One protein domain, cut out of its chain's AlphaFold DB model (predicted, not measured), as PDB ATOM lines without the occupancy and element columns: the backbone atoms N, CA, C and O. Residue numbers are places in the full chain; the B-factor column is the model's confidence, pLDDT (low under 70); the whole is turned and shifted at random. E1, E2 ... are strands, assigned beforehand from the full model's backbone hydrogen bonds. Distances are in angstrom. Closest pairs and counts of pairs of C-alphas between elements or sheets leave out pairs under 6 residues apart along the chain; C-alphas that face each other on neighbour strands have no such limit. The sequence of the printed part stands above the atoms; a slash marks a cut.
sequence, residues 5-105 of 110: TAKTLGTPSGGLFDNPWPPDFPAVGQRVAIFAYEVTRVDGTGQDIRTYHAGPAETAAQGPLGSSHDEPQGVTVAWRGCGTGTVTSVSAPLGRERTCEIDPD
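Overview. This is residues 5 to 105 of the 110 residues of an uncharacterized protein of Amycolatopsis sp. DR6-1 (UniProt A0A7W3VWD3). Picture a small closed barrel of five strands, E1, E3, E2, E5 and E6, in which the short E1 and E6 complete the ring at one end of the long E2, E3 and E5. Those three long strands run on past E1 and E6 as a curving slab, where E4, outside the ring, pairs along one side of E5. The printed part has 101 residues with no named helix and six named strands, E1 to E6 in order along the chain, and the class is all strand. The sheet is mixed, with one parallel pair, E1 and E3. The whole is compact, with a radius of gyration of the C-alphas of 13.7 A and spans of 41 by 31 by 20 A.

Arrangement. Begin in the barrel with E2, residues 31 to 42, and E5, residues 75 to 91, which are antiparallel at 149 degrees; look for N 36 and O 80, 2.8 A apart and within hydrogen-bond range. On the other side of E2 is E3, residues 45 to 56, with which it forms an antiparallel hairpin; N 37 and O 51 are 2.8 A apart. E1, residues 5 to 7, is parallel to E3, with N 7 and O 52 at 2.8 A. E6, residues 99 to 104, closes the ring: it is antiparallel to E1, with N 6 and O 100 at 2.8 A, and forms an antiparallel hairpin with E5, with N 88 and O 101 at 2.8 A. E5 bends by 122 degrees at residue 88, and its pairing is staggered: residues 75 to 82 pair with E4, residues 62 to 71, and residues 85 to 91 with E6. E4 and E5 are an antiparallel hairpin, with N 65 and O 79 at 2.9 A; E4 and E6 are apart. E4 and E5 continue into E6 as a meander, each strand the antiparallel neighbour of the one before.

Along the chain. Find C-alpha 5 at (163.696, 138.133, 186.287), where E1 begins its 7.0 A. E2 runs 33.3 A from C-alpha 31 at (154.977, 147.581, 179.600), and E3 also measures 33.3 A. E4 measures 23.5 A and bends by 54 degrees at residue 67. E5, the longest strand by residues, measures 28.5 A between its end C-alphas. E6 runs 15.0 A to C-alpha 104 at (164.282, 146.749, 180.042).

Size, cuts and confidence. Look to the C-alphas of Gly 29 and Gly 44 for the two farthest apart, 41.2 A. The printed part has no cut. The link from E1 to E2, residues 8 to 30, is long; those from E2 to E3, E3 to E4 and E4 to E5 are tight, and that from E5 to E6 is short. In the B-factor column the mean pLDDT of the printed part is 90.5, and no printed residue is under 70.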
ATOM      1  N   THR A   5     164.786 138.817 185.591       94.56
ATOM      2  CA  THR A   5     163.696 138.133 186.287       94.56
ATOM      3  C   THR A   5     163.190 139.029 187.412       94.56
ATOM      4  O   THR A   5     163.929 139.332 188.353       94.56
ATOM      5  N   ALA A   6     161.925 139.431 187.345       94.50
ATOM      6  CA  ALA A   6     161.280 140.250 188.359       94.50
ATOM      7  C   ALA A   6     160.092 139.528 188.998       94.50
ATOM      8  O   ALA A   6     159.313 138.839 188.334       94.50
ATOM      9  N   LYS A   7     159.929 139.723 190.303       94.94
ATOM     10  CA  LYS A   7     158.740 139.315 191.050       94.94
ATOM     11  C   LYS A   7     157.557 140.180 190.636       94.94
ATOM     12  O   LYS A   7     157.723 141.370 190.378       94.94
ATOM     13  N   THR A   8     156.358 139.605 190.600       92.94
ATOM     14  CA  THR A   8     155.134 140.390 190.355       92.94
ATOM     15  C   THR A   8     154.527 140.940 191.642       92.94
ATOM     16  O   THR A   8     153.560 141.683 191.586       92.94
ATOM     17  N   LEU A   9     155.055 140.552 192.801       92.25
ATOM     18  CA  LEU A   9     154.705 141.139 194.090       92.25
ATOM     19  C   LEU A   9     155.774 142.139 194.494       92.25
ATOM     20  O   LEU A   9     156.932 141.995 194.102       92.25
ATOM     21  N   GLY A  10     155.391 143.092 195.327       89.12
ATOM     22  CA  GLY A  10     156.285 144.062 195.921       89.12
ATOM     23  C   GLY A  10     156.320 145.375 195.157       89.12
ATOM     24  O   GLY A  10     156.656 145.407 193.976       89.12
ATOM     25  N   THR A  11     156.025 146.476 195.845       87.38
ATOM     26  CA  THR A  11     156.236 147.828 195.311       87.38
ATOM     27  C   THR A  11     156.831 148.748 196.372       87.38
ATOM     28  O   THR A  11     156.618 148.522 197.566       87.38
ATOM     29  N   PRO A  12     157.522 149.830 195.971       87.50
ATOM     30  CA  PRO A  12     158.013 150.829 196.918       87.50
ATOM     31  C   PRO A  12     156.908 151.441 197.795       87.50
ATOM     32  O   PRO A  12     157.158 151.781 198.945       87.50
ATOM     33  N   SER A  13     155.682 151.576 197.274       85.00
ATOM     34  CA  SER A  13     154.537 152.151 197.994       85.00
ATOM     35  C   SER A  13     153.759 151.147 198.851       85.00
ATOM     36  O   SER A  13     153.162 151.550 199.845       85.00
ATOM     37  N   GLY A  14     153.731 149.868 198.462       81.44
ATOM     38  CA  GLY A  14     152.944 148.817 199.123       81.44
ATOM     39  C   GLY A  14     153.757 147.870 200.014       81.44
ATOM     40  O   GLY A  14     153.186 147.144 200.824       81.44
ATOM     41  N   GLY A  15     155.088 147.877 199.902       86.06
ATOM     42  CA  GLY A  15     155.971 146.912 200.566       86.06
ATOM     43  C   GLY A  15     156.120 145.608 199.776       86.06
ATOM     44  O   GLY A  15     155.511 145.443 198.725       86.06
ATOM     45  N   LEU A  16     156.948 144.674 200.268       86.69
ATOM     46  CA  LEU A  16     157.410 143.480 199.529       86.69
ATOM     47  C   LEU A  16     156.327 142.462 199.142       86.69
ATOM     48  O   LEU A  16     156.514 141.720 198.181       86.69
ATOM     49  N   PHE A  17     155.238 142.395 199.904       86.50
ATOM     50  CA  PHE A  17     154.200 141.369 199.743       86.50
ATOM     51  C   PHE A  17     152.920 141.903 199.104       86.50
ATOM     52  O   PHE A  17     151.977 141.143 198.891       86.50
ATOM     53  N   ASP A  18     152.878 143.202 198.814       88.25
ATOM     54  CA  ASP A  18     151.741 143.819 198.149       88.25
ATOM     55  C   ASP A  18     151.641 143.343 196.698       88.25
ATOM     56  O   ASP A  18     152.651 143.213 195.998       88.25
ATOM     57  N   ASN A  19     150.418 143.072 196.246       89.75
ATOM     58  CA  ASN A  19     150.152 142.749 194.853       89.75
ATOM     59  C   ASN A  19     149.535 143.978 194.172       89.75
ATOM     60  O   ASN A  19     148.337 144.212 194.347       89.75
ATOM     61  N   PRO A  20     150.296 144.729 193.359       89.62
ATOM     62  CA  PRO A  20     149.777 145.935 192.720       89.62
ATOM     63  C   PRO A  20     148.911 145.622 191.489       89.62
ATOM     64  O   PRO A  20     148.424 146.535 190.820       89.62
ATOM     65  N   TRP A  21     148.760 144.343 191.137       90.19
ATOM     66  CA  TRP A  21     148.176 143.917 189.879       90.19
ATOM     67  C   TRP A  21     146.734 143.438 190.029       90.19
ATOM     68  O   TRP A  21     146.408 142.696 190.961       90.19
ATOM     69  N   PRO A  22     145.877 143.736 189.041       87.94
ATOM     70  CA  PRO A  22     144.667 142.964 188.824       87.94
ATOM     71  C   PRO A  22     144.990 141.480 188.540       87.94
ATOM     72  O   PRO A  22     146.121 141.145 188.165       87.94
ATOM     73  N   PRO A  23     144.004 140.575 188.667       85.88
ATOM     74  CA  PRO A  23     144.170 139.167 188.310       85.88
ATOM     75  C   PRO A  23     144.749 138.989 186.901       85.88
ATOM     76  O   PRO A  23     144.356 139.699 185.984       85.88
ATOM     77  N   ASP A  24     145.679 138.044 186.746       84.25
ATOM     78  CA  ASP A  24     146.389 137.720 185.496       84.25
ATOM     79  C   ASP A  24     147.416 138.760 184.992       84.25
ATOM     80  O   ASP A  24     148.151 138.485 184.042       84.25
ATOM     81  N   PHE A  25     147.619 139.886 185.687       89.44
ATOM     82  CA  PHE A  25     148.629 140.900 185.336       89.44
ATOM     83  C   PHE A  25     149.921 140.768 186.169       89.44
ATOM     84  O   PHE A  25     149.846 140.324 187.313       89.44
ATOM     85  N   PRO A  26     151.105 141.102 185.623       93.31
ATOM     86  CA  PRO A  26     151.335 141.606 184.273       93.31
ATOM     87  C   PRO A  26     151.344 140.488 183.217       93.31
ATOM     88  O   PRO A  26     151.779 139.366 183.482       93.31
ATOM     89  N   ALA A  27     150.868 140.800 182.014       93.94
ATOM     90  CA  ALA A  27     150.815 139.877 180.881       93.94
ATOM     91  C   ALA A  27     152.039 140.021 179.958       93.94
ATOM     92  O   ALA A  27     152.725 141.042 179.958       93.94
ATOM     93  N   VAL A  28     152.301 139.006 179.131       95.69
ATOM     94  CA  VAL A  28     153.345 139.080 178.091       95.69
ATOM     95  C   VAL A  28     153.039 140.213 177.107       95.69
ATOM     96  O   VAL A  28     151.896 140.401 176.699       95.69
ATOM     97  N   GLY A  29     154.068 140.971 176.729       95.62
ATOM     98  CA  GLY A  29     153.987 142.157 175.875       95.62
ATOM     99  C   GLY A  29     153.592 143.435 176.616       95.62
ATOM    100  O   GLY A  29     153.594 144.510 176.021       95.62
ATOM    101  N   GLN A  30     153.266 143.350 177.906       96.44
ATOM    102  CA  GLN A  30     152.894 144.520 178.687       96.44
ATOM    103  C   GLN A  30     154.126 145.324 179.103       96.44
ATOM    104  O   GLN A  30     155.131 144.769 179.551       96.44
ATOM    105  N   ARG A  31     154.013 146.652 179.011       96.69
ATOM    106  CA  ARG A  31     154.977 147.581 179.600       96.69
ATOM    107  C   ARG A  31     154.765 147.647 181.111       96.69
ATOM    108  O   ARG A  31     153.632 147.801 181.563       96.69
ATOM    109  N   VAL A  32     155.844 147.565 181.878       96.50
ATOM    110  CA  VAL A  32     155.824 147.576 183.347       96.50
ATOM    111  C   VAL A  32     156.898 148.510 183.893       96.50
ATOM    112  O   VAL A  32     157.902 148.769 183.225       96.50
ATOM    113  N   ALA A  33     156.680 149.025 185.099       95.88
ATOM    114  CA  ALA A  33     157.714 149.684 185.882       95.88
ATOM    115  C   ALA A  33     158.607 148.624 186.530       95.88
ATOM    116  O   ALA A  33     158.125 147.572 186.957       95.88
ATOM    117  N   ILE A  34     159.901 148.915 186.608       95.69
ATOM    118  CA  ILE A  34     160.895 148.053 187.240       95.69
ATOM    119  C   ILE A  34     161.367 148.742 188.520       95.69
ATOM    120  O   ILE A  34     161.701 149.931 188.522       95.69
ATOM    121  N   PHE A  35     161.442 147.973 189.598       95.25
ATOM    122  CA  PHE A  35     162.002 148.399 190.872       95.25
ATOM    123  C   PHE A  35     163.044 147.397 191.347       95.25
ATOM    124  O   PHE A  35     162.842 146.189 191.261       95.25
ATOM    125  N   ALA A  36     164.146 147.902 191.878       94.69
ATOM    126  CA  ALA A  36     165.132 147.120 192.597       94.69
ATOM    127  C   ALA A  36     164.898 147.279 194.101       94.69
ATOM    128  O   ALA A  36     164.854 148.398 194.613       94.69
ATOM    129  N   TYR A  37     164.758 146.153 194.791       93.81
ATOM    130  CA  TYR A  37     164.860 146.066 196.237       93.81
ATOM    131  C   TYR A  37     166.287 145.659 196.587       93.81
ATOM    132  O   TYR A  37     166.747 144.580 196.206       93.81
ATOM    133  N   GLU A  38     167.001 146.550 197.257       94.00
ATOM    134  CA  GLU A  38     168.414 146.409 197.574       94.00
ATOM    135  C   GLU A  38     168.567 146.140 199.066       94.00
ATOM    136  O   GLU A  38     168.153 146.946 199.895       94.00
ATOM    137  N   VAL A  39     169.200 145.024 199.415       92.69
ATOM    138  CA  VAL A  39     169.683 144.773 200.771       92.69
ATOM    139  C   VAL A  39     171.122 145.265 200.834       92.69
ATOM    140  O   VAL A  39     172.029 144.652 200.271       92.69
ATOM    141  N   THR A  40     171.315 146.389 201.517       89.19
ATOM    142  CA  THR A  40     172.596 147.112 201.576       89.19
ATOM    143  C   THR A  40     173.410 146.767 202.819       89.19
ATOM    144  O   THR A  40     174.613 147.033 202.874       89.19
ATOM    145  N   ARG A  41     172.781 146.158 203.833       88.19
ATOM    146  CA  ARG A  41     173.447 145.718 205.062       88.19
ATOM    147  C   ARG A  41     172.733 144.527 205.693       88.19
ATOM    148  O   ARG A  41     171.509 144.498 205.702       88.19
ATOM    149  N   VAL A  42     173.496 143.605 206.275       87.25
ATOM    150  CA  VAL A  42     173.015 142.518 207.145       87.25
ATOM    151  C   VAL A  42     173.926 142.461 208.370       87.25
ATOM    152  O   VAL A  42     175.147 142.408 208.215       87.25
ATOM    153  N   ASP A  43     173.355 142.531 209.573       86.12
ATOM    154  CA  ASP A  43     174.075 142.491 210.855       86.12
ATOM    155  C   ASP A  43     175.269 143.463 210.914       86.12
ATOM    156  O   ASP A  43     176.381 143.124 211.319       86.12
ATOM    157  N   GLY A  44     175.069 144.698 210.440       77.12
ATOM    158  CA  GLY A  44     176.129 145.714 210.421       77.12
ATOM    159  C   GLY A  44     177.093 145.629 209.231       77.12
ATOM    160  O   GLY A  44     177.822 146.586 208.974       77.12
ATOM    161  N   THR A  45     177.076 144.533 208.469       81.69
ATOM    162  CA  THR A  45     178.002 144.286 207.354       81.69
ATOM    163  C   THR A  45     177.378 144.699 206.030       81.69
ATOM    164  O   THR A  45     176.257 144.298 205.731       81.69
ATOM    165  N   GLY A  46     178.096 145.488 205.226       81.50
ATOM    166  CA  GLY A  46     177.636 145.902 203.898       81.50
ATOM    167  C   GLY A  46     177.379 144.707 202.978       81.50
ATOM    168  O   GLY A  46     178.164 143.761 202.963       81.50
ATOM    169  N   GLN A  47     176.282 144.757 202.231       84.56
ATOM    170  CA  GLN A  47     175.877 143.752 201.249       84.56
ATOM    171  C   GLN A  47     175.487 144.436 199.935       84.56
ATOM    172  O   GLN A  47     175.171 145.624 199.920       84.56
ATOM    173  N   ASP A  48     175.505 143.671 198.849       85.38
ATOM    174  CA  ASP A  48     174.992 144.082 197.539       85.38
ATOM    175  C   ASP A  48     174.112 142.955 196.988       85.38
ATOM    176  O   ASP A  48     174.521 142.144 196.157       85.38
ATOM    177  N   ILE A  49     172.922 142.820 197.576       88.38
ATOM    178  CA  ILE A  49     171.918 141.848 197.143       88.38
ATOM    179  C   ILE A  49     170.752 142.630 196.560       88.38
ATOM    180  O   ILE A  49     170.181 143.492 197.230       88.38
ATOM    181  N   ARG A  50     170.368 142.296 195.329       91.38
ATOM    182  CA  ARG A  50     169.285 142.966 194.616       91.38
ATOM    183  C   ARG A  50     168.243 141.966 194.137       91.38
ATOM    184  O   ARG A  50     168.574 140.983 193.477       91.38
ATOM    185  N   THR A  51     166.977 142.250 194.419       93.31
ATOM    186  CA  THR A  51     165.836 141.578 193.789       93.31
ATOM    187  C   THR A  51     165.037 142.575 192.968       93.31
ATOM    188  O   THR A  51     164.867 143.723 193.369       93.31
ATOM    189  N   TYR A  52     164.541 142.147 191.809       94.75
ATOM    190  CA  TYR A  52     163.722 142.992 190.948       94.75
ATOM    191  C   TYR A  52     162.238 142.712 191.152       94.75
ATOM    192  O   TYR A  52     161.824 141.569 191.354       94.75
ATOM    193  N   HIS A  53     161.446 143.772 191.083       96.00
ATOM    194  CA  HIS A  53     160.007 143.769 191.278       96.00
ATOM    195  C   HIS A  53     159.345 144.566 190.156       96.00
ATOM    196  O   HIS A  53     159.844 145.614 189.745       96.00
ATOM    197  N   ALA A  54     158.232 144.048 189.652       95.62
ATOM    198  CA  ALA A  54     157.450 144.670 188.601       95.62
ATOM    199  C   ALA A  54     156.214 145.345 189.201       95.62
ATOM    200  O   ALA A  54     155.451 144.706 189.930       95.62
ATOM    201  N   GLY A  55     155.976 146.600 188.823       95.00
ATOM    202  CA  GLY A  55     154.735 147.315 189.126       95.00
ATOM    203  C   GLY A  55     154.103 147.959 187.888       95.00
ATOM    204  O   GLY A  55     154.686 147.913 186.798       95.00
ATOM    205  N   PRO A  56     152.906 148.556 188.027       95.06
ATOM    206  CA  PRO A  56     152.214 149.228 186.929       95.06
ATOM    207  C   PRO A  56     153.107 150.290 186.275       95.06
ATOM    208  O   PRO A  56     153.820 151.011 186.974       95.06
ATOM    209  N   ALA A  57     153.114 150.387 184.943       95.00
ATOM    210  CA  ALA A  57     154.053 151.249 184.212       95.00
ATOM    211  C   ALA A  57     153.947 152.734 184.592       95.00
ATOM    212  O   ALA A  57     154.944 153.449 184.571       95.00
ATOM    213  N   GLU A  58     152.760 153.186 184.984       93.62
ATOM    214  CA  GLU A  58     152.478 154.532 185.483       93.62
ATOM    215  C   GLU A  58     153.218 154.877 186.785       93.62
ATOM    216  O   GLU A  58     153.341 156.050 187.125       93.62
ATOM    217  N   THR A  59     153.739 153.874 187.497       93.44
ATOM    218  CA  THR A  59     154.525 154.051 188.727       93.44
ATOM    219  C   THR A  59     156.033 154.133 188.469       93.44
ATOM    220  O   THR A  59     156.816 154.216 189.415       93.44
ATOM    221  N   ALA A  60     156.461 154.102 187.203       93.31
ATOM    222  CA  ALA A  60     157.871 154.105 186.846       93.31
ATOM    223  C   ALA A  60     158.601 155.349 187.360       93.31
ATOM    224  O   ALA A  60     158.134 156.481 187.248       93.31
ATOM    225  N   ALA A  61     159.798 155.115 187.881       93.75
ATOM    226  CA  ALA A  61     160.688 156.140 188.392       93.75
ATOM    227  C   ALA A  61     162.143 155.714 188.172       93.75
ATOM    228  O   ALA A  61     162.418 154.541 187.911       93.75
ATOM    229  N   GLN A  62     163.076 156.657 188.305       92.69
ATOM    230  CA  GLN A  62     164.512 156.408 188.193       92.69
ATOM    231  C   GLN A  62     165.252 156.898 189.437       92.69
ATOM    232  O   GLN A  62     164.993 157.993 189.932       92.69
ATOM    233  N   GLY A  63     166.210 156.096 189.905       91.19
ATOM    234  CA  GLY A  63     167.053 156.439 191.051       91.19
ATOM    235  C   GLY A  63     166.447 156.043 192.403       91.19
ATOM    236  O   GLY A  63     165.504 155.254 192.443       91.19
ATOM    237  N   PRO A  64     167.028 156.506 193.522       91.88
ATOM    238  CA  PRO A  64     166.590 156.123 194.865       91.88
ATOM    239  C   PRO A  64     165.124 156.484 195.126       91.88
ATOM    240  O   PRO A  64     164.695 157.601 194.834       91.88
ATOM    241  N   LEU A  65     164.366 155.547 195.696       90.94
ATOM    242  CA  LEU A  65     162.967 155.732 196.074       90.94
ATOM    243  C   LEU A  65     162.842 155.703 197.595       90.94
ATOM    244  O   LEU A  65     162.906 154.648 198.220       90.94
ATOM    245  N   GLY A  66     162.652 156.887 198.178       86.44
ATOM    246  CA  GLY A  66     162.619 157.064 199.628       86.44
ATOM    247  C   GLY A  66     163.997 156.938 200.284       86.44
ATOM    248  O   GLY A  66     165.035 156.967 199.621       86.44
ATOM    249  N   SER A  67     163.992 156.840 201.611       84.94
ATOM    250  CA  SER A  67     165.195 156.600 202.416       84.94
ATOM    251  C   SER A  67     165.390 155.106 202.653       84.94
ATOM    252  O   SER A  67     164.424 154.344 202.643       84.94
ATOM    253  N   SER A  68     166.627 154.692 202.934       86.88
ATOM    254  CA  SER A  68     166.890 153.341 203.428       86.88
ATOM    255  C   SER A  68     166.137 153.078 204.735       86.88
ATOM    256  O   SER A  68     166.026 153.972 205.580       86.88
ATOM    257  N   HIS A  69     165.654 151.852 204.905       85.69
ATOM    258  CA  HIS A  69     164.917 151.403 206.079       85.69
ATOM    259  C   HIS A  69     165.668 150.271 206.779       85.69
ATOM    260  O   HIS A  69     166.175 149.367 206.116       85.69
ATOM    261  N   ASP A  70     165.740 150.326 208.108       88.44
ATOM    262  CA  ASP A  70     166.282 149.244 208.924       88.44
ATOM    263  C   ASP A  70     165.141 148.329 209.369       88.44
ATOM    264  O   ASP A  70     164.231 148.744 210.088       88.44
ATOM    265  N   GLU A  71     165.211 147.076 208.946       86.75
ATOM    266  CA  GLU A  71     164.275 146.027 209.315       86.75
ATOM    267  C   GLU A  71     164.656 145.415 210.680       86.75
ATOM    268  O   GLU A  71     165.848 145.287 210.998       86.75
ATOM    269  N   PRO A  72     163.678 144.962 211.493       84.50
ATOM    270  CA  PRO A  72     163.923 144.399 212.827       84.50
ATOM    271  C   PRO A  72     164.899 143.216 212.867       84.50
ATOM    272  O   PRO A  72     165.449 142.901 213.919       84.50
ATOM    273  N   GLN A  73     165.106 142.546 211.733       84.69
ATOM    274  CA  GLN A  73     166.016 141.413 211.576       84.69
ATOM    275  C   GLN A  73     167.479 141.843 211.361       84.69
ATOM    276  O   GLN A  73     168.298 141.010 210.992       84.69
ATOM    277  N   GLY A  74     167.812 143.123 211.565       87.00
ATOM    278  CA  GLY A  74     169.182 143.630 211.427       87.00
ATOM    279  C   GLY A  74     169.606 143.864 209.976       87.00
ATOM    280  O   GLY A  74     170.800 143.861 209.670       87.00
ATOM    281  N   VAL A  75     168.639 144.055 209.077       90.94
ATOM    282  CA  VAL A  75     168.869 144.242 207.641       90.94
ATOM    283  C   VAL A  75     168.552 145.684 207.259       90.94
ATOM    284  O   VAL A  75     167.490 146.181 207.610       90.94
ATOM    285  N   THR A  76     169.433 146.347 206.511       91.50
ATOM    286  CA  THR A  76     169.135 147.662 205.919       91.50
ATOM    287  C   THR A  76     168.764 147.481 204.458       91.50
ATOM    288  O   THR A  76     169.512 146.870 203.687       91.50
ATOM    289  N   VAL A  77     167.629 148.049 204.068       92.44
ATOM    290  CA  VAL A  77     167.057 147.895 202.732       92.44
ATOM    291  C   VAL A  77     166.778 149.243 202.085       92.44
ATOM    292  O   VAL A  77     166.575 150.244 202.770       92.44
ATOM    293  N   ALA A  78     166.781 149.286 200.761       93.44
ATOM    294  CA  ALA A  78     166.437 150.465 199.982       93.44
ATOM    295  C   ALA A  78     165.692 150.065 198.707       93.44
ATOM    296  O   ALA A  78     165.902 148.986 198.158       93.44
ATOM    297  N   TRP A  79     164.834 150.959 198.222       94.25
ATOM    298  CA  TRP A  79     164.200 150.818 196.919       94.25
ATOM    299  C   TRP A  79     164.869 151.732 195.903       94.25
ATOM    300  O   TRP A  79     165.226 152.875 196.199       94.25
ATOM    301  N   ARG A  80     164.980 151.251 194.668       94.56
ATOM    302  CA  ARG A  80     165.471 152.031 193.538       94.56
ATOM    303  C   ARG A  80     164.568 151.837 192.330       94.56
ATOM    304  O   ARG A  80     164.241 150.718 191.951       94.56
ATOM    305  N   GLY A  81     164.170 152.947 191.727       94.25
ATOM    306  CA  GLY A  81     163.469 152.991 190.460       94.25
ATOM    307  C   GLY A  81     164.432 152.723 189.313       94.25
ATOM    308  O   GLY A  81     165.522 153.302 189.241       94.25
ATOM    309  N   CYS A  82     164.010 151.838 188.424       93.81
ATOM    310  CA  CYS A  82     164.798 151.345 187.307       93.81
ATOM    311  C   CYS A  82     164.264 151.833 185.950       93.81
ATOM    312  O   CYS A  82     164.865 151.561 184.922       93.81
ATOM    313  N   GLY A  83     163.154 152.572 185.924       94.62
ATOM    314  CA  GLY A  83     162.446 152.920 184.695       94.62
ATOM    315  C   GLY A  83     161.451 151.834 184.291       94.62
ATOM    316  O   GLY A  83     160.761 151.267 185.141       94.62
ATOM    317  N   THR A  84     161.343 151.574 182.989       96.12
ATOM    318  CA  THR A  84     160.364 150.639 182.419       96.12
ATOM    319  C   THR A  84     161.009 149.539 181.593       96.12
ATOM    320  O   THR A  84     162.150 149.650 181.146       96.12
ATOM    321  N   GLY A  85     160.238 148.487 181.347       95.38
ATOM    322  CA  GLY A  85     160.560 147.458 180.371       95.38
ATOM    323  C   GLY A  85     159.313 146.743 179.884       95.38
ATOM    324  O   GLY A  85     158.198 147.021 180.337       95.38
ATOM    325  N   THR A  86     159.508 145.807 178.966       96.94
ATOM    326  CA  THR A  86     158.437 145.003 178.380       96.94
ATOM    327  C   THR A  86     158.528 143.565 178.869       96.94
ATOM    328  O   THR A  86     159.580 142.933 178.789       96.94
ATOM    329  N   VAL A  87     157.417 143.019 179.362       96.69
ATOM    330  CA  VAL A  87     157.346 141.619 179.791       96.69
ATOM    331  C   VAL A  87     157.463 140.707 178.576       96.69
ATOM    332  O   VAL A  87     156.675 140.785 177.638       96.69
ATOM    333  N   THR A  88     158.422 139.797 178.610       96.62
ATOM    334  CA  THR A  88     158.696 138.831 177.537       96.62
ATOM    335  C   THR A  88     158.181 137.436 177.866       96.62
ATOM    336  O   THR A  88     157.791 136.694 176.968       96.62
ATOM    337  N   SER A  89     158.121 137.079 179.151       95.25
ATOM    338  CA  SER A  89     157.486 135.847 179.612       95.25
ATOM    339  C   SER A  89     156.994 135.980 181.052       95.25
ATOM    340  O   SER A  89     157.443 136.847 181.801       95.25
ATOM    341  N   VAL A  90     156.046 135.127 181.436       92.62
ATOM    342  CA  VAL A  90     155.492 135.062 182.793       92.62
ATOM    343  C   VAL A  90     155.582 133.622 183.274       92.62
ATOM    344  O   VAL A  90     155.209 132.701 182.550       92.62
ATOM    345  N   SER A  91     156.043 133.431 184.507       90.75
ATOM    346  CA  SER A  91     156.123 132.135 185.169       90.75
ATOM    347  C   SER A  91     155.291 132.160 186.447       90.75
ATOM    348  O   SER A  91     155.521 132.971 187.342       90.75
ATOM    349  N   ALA A  92     154.310 131.263 186.537       83.69
ATOM    350  CA  ALA A  92     153.457 131.098 187.714       83.69
ATOM    351  C   ALA A  92     153.398 129.615 188.129       83.69
ATOM    352  O   ALA A  92     152.379 128.953 187.923       83.69
ATOM    353  N   PRO A  93     154.494 129.042 188.663       80.06
ATOM    354  CA  PRO A  93     154.491 127.655 189.105       80.06
ATOM    355  C   PRO A  93     153.555 127.480 190.305       80.06
ATOM    356  O   PRO A  93     153.535 128.309 191.214       80.06
ATOM    357  N   LEU A  94     152.831 126.359 190.351       75.94
ATOM    358  CA  LEU A  94     152.018 125.983 191.511       75.94
ATOM    359  C   LEU A  94     152.865 126.005 192.794       75.94
ATOM    360  O   LEU A  94     153.893 125.332 192.882       75.94
ATOM    361  N   GLY A  95     152.429 126.785 193.786       76.06
ATOM    362  CA  GLY A  95     153.093 126.902 195.087       76.06
ATOM    363  C   GLY A  95     154.354 127.775 195.112       76.06
ATOM    364  O   GLY A  95     155.066 127.756 196.113       76.06
ATOM    365  N   ARG A  96     154.654 128.530 194.046       78.81
ATOM    366  CA  ARG A  96     155.745 129.517 194.021       78.81
ATOM    367  C   ARG A  96     155.217 130.919 193.750       78.81
ATOM    368  O   ARG A  96     154.144 131.096 193.179       78.81
ATOM    369  N   GLU A  97     156.000 131.910 194.163       83.81
ATOM    370  CA  GLU A  97     155.752 133.303 193.809       83.81
ATOM    371  C   GLU A  97     155.823 133.478 192.288       83.81
ATOM    372  O   GLU A  97     156.698 132.915 191.625       83.81
ATOM    373  N   ARG A  98     154.875 134.243 191.741       89.62
ATOM    374  CA  ARG A  98     154.821 134.547 190.315       89.62
ATOM    375  C   ARG A  98     155.936 135.524 189.943       89.62
ATOM    376  O   ARG A  98     156.138 136.547 190.602       89.62
ATOM    377  N   THR A  99     156.628 135.219 188.854       93.75
ATOM    378  CA  THR A  99     157.691 136.052 188.291       93.75
ATOM    379  C   THR A  99     157.443 136.329 186.813       93.75
ATOM    380  O   THR A  99     156.615 135.692 186.157       93.75
ATOM    381  N   CYS A 100     158.161 137.305 186.278       94.62
ATOM    382  CA  CYS A 100     158.165 137.634 184.866       94.62
ATOM    383  C   CYS A 100     159.580 137.962 184.395       94.62
ATOM    384  O   CYS A 100     160.385 138.498 185.156       94.62
ATOM    385  N   GLU A 101     159.866 137.633 183.141       96.19
ATOM    386  CA  GLU A 101     161.083 138.062 182.460       96.19
ATOM    387  C   GLU A 101     160.788 139.374 181.744       96.19
ATOM    388  O   GLU A 101     159.852 139.447 180.941       96.19
ATOM    389  N   ILE A 102     161.577 140.405 182.014       95.50
ATOM    390  CA  ILE A 102     161.393 141.748 181.465       95.50
ATOM    391  C   ILE A 102     162.612 142.094 180.619       95.50
ATOM    392  O   ILE A 102     163.741 141.910 181.065       95.50
ATOM    393  N   ASP A 103     162.376 142.605 179.414       95.25
ATOM    394  CA  ASP A 103     163.388 143.281 178.604       95.25
ATOM    395  C   ASP A 103     163.326 144.784 178.928       95.25
ATOM    396  O   ASP A 103     162.316 145.424 178.606       95.25
ATOM    397  N   PRO A 104     164.305 145.347 179.656       93.38
ATOM    398  CA  PRO A 104     164.282 146.749 180.042       93.38
ATOM    399  C   PRO A 104     164.495 147.676 178.847       93.38
ATOM    400  O   PRO A 104     165.310 147.395 177.970       93.38
ATOM    401  N   ASP A 105     163.820 148.826 178.851       91.00
ATOM    402  CA  ASP A 105     163.965 149.816 177.777       91.00
ATOM    403  C   ASP A 105     165.358 150.476 177.799       91.00
ATOM    404  O   ASP A 105     165.879 150.894 176.765       91.00
TER     405      ASP A 105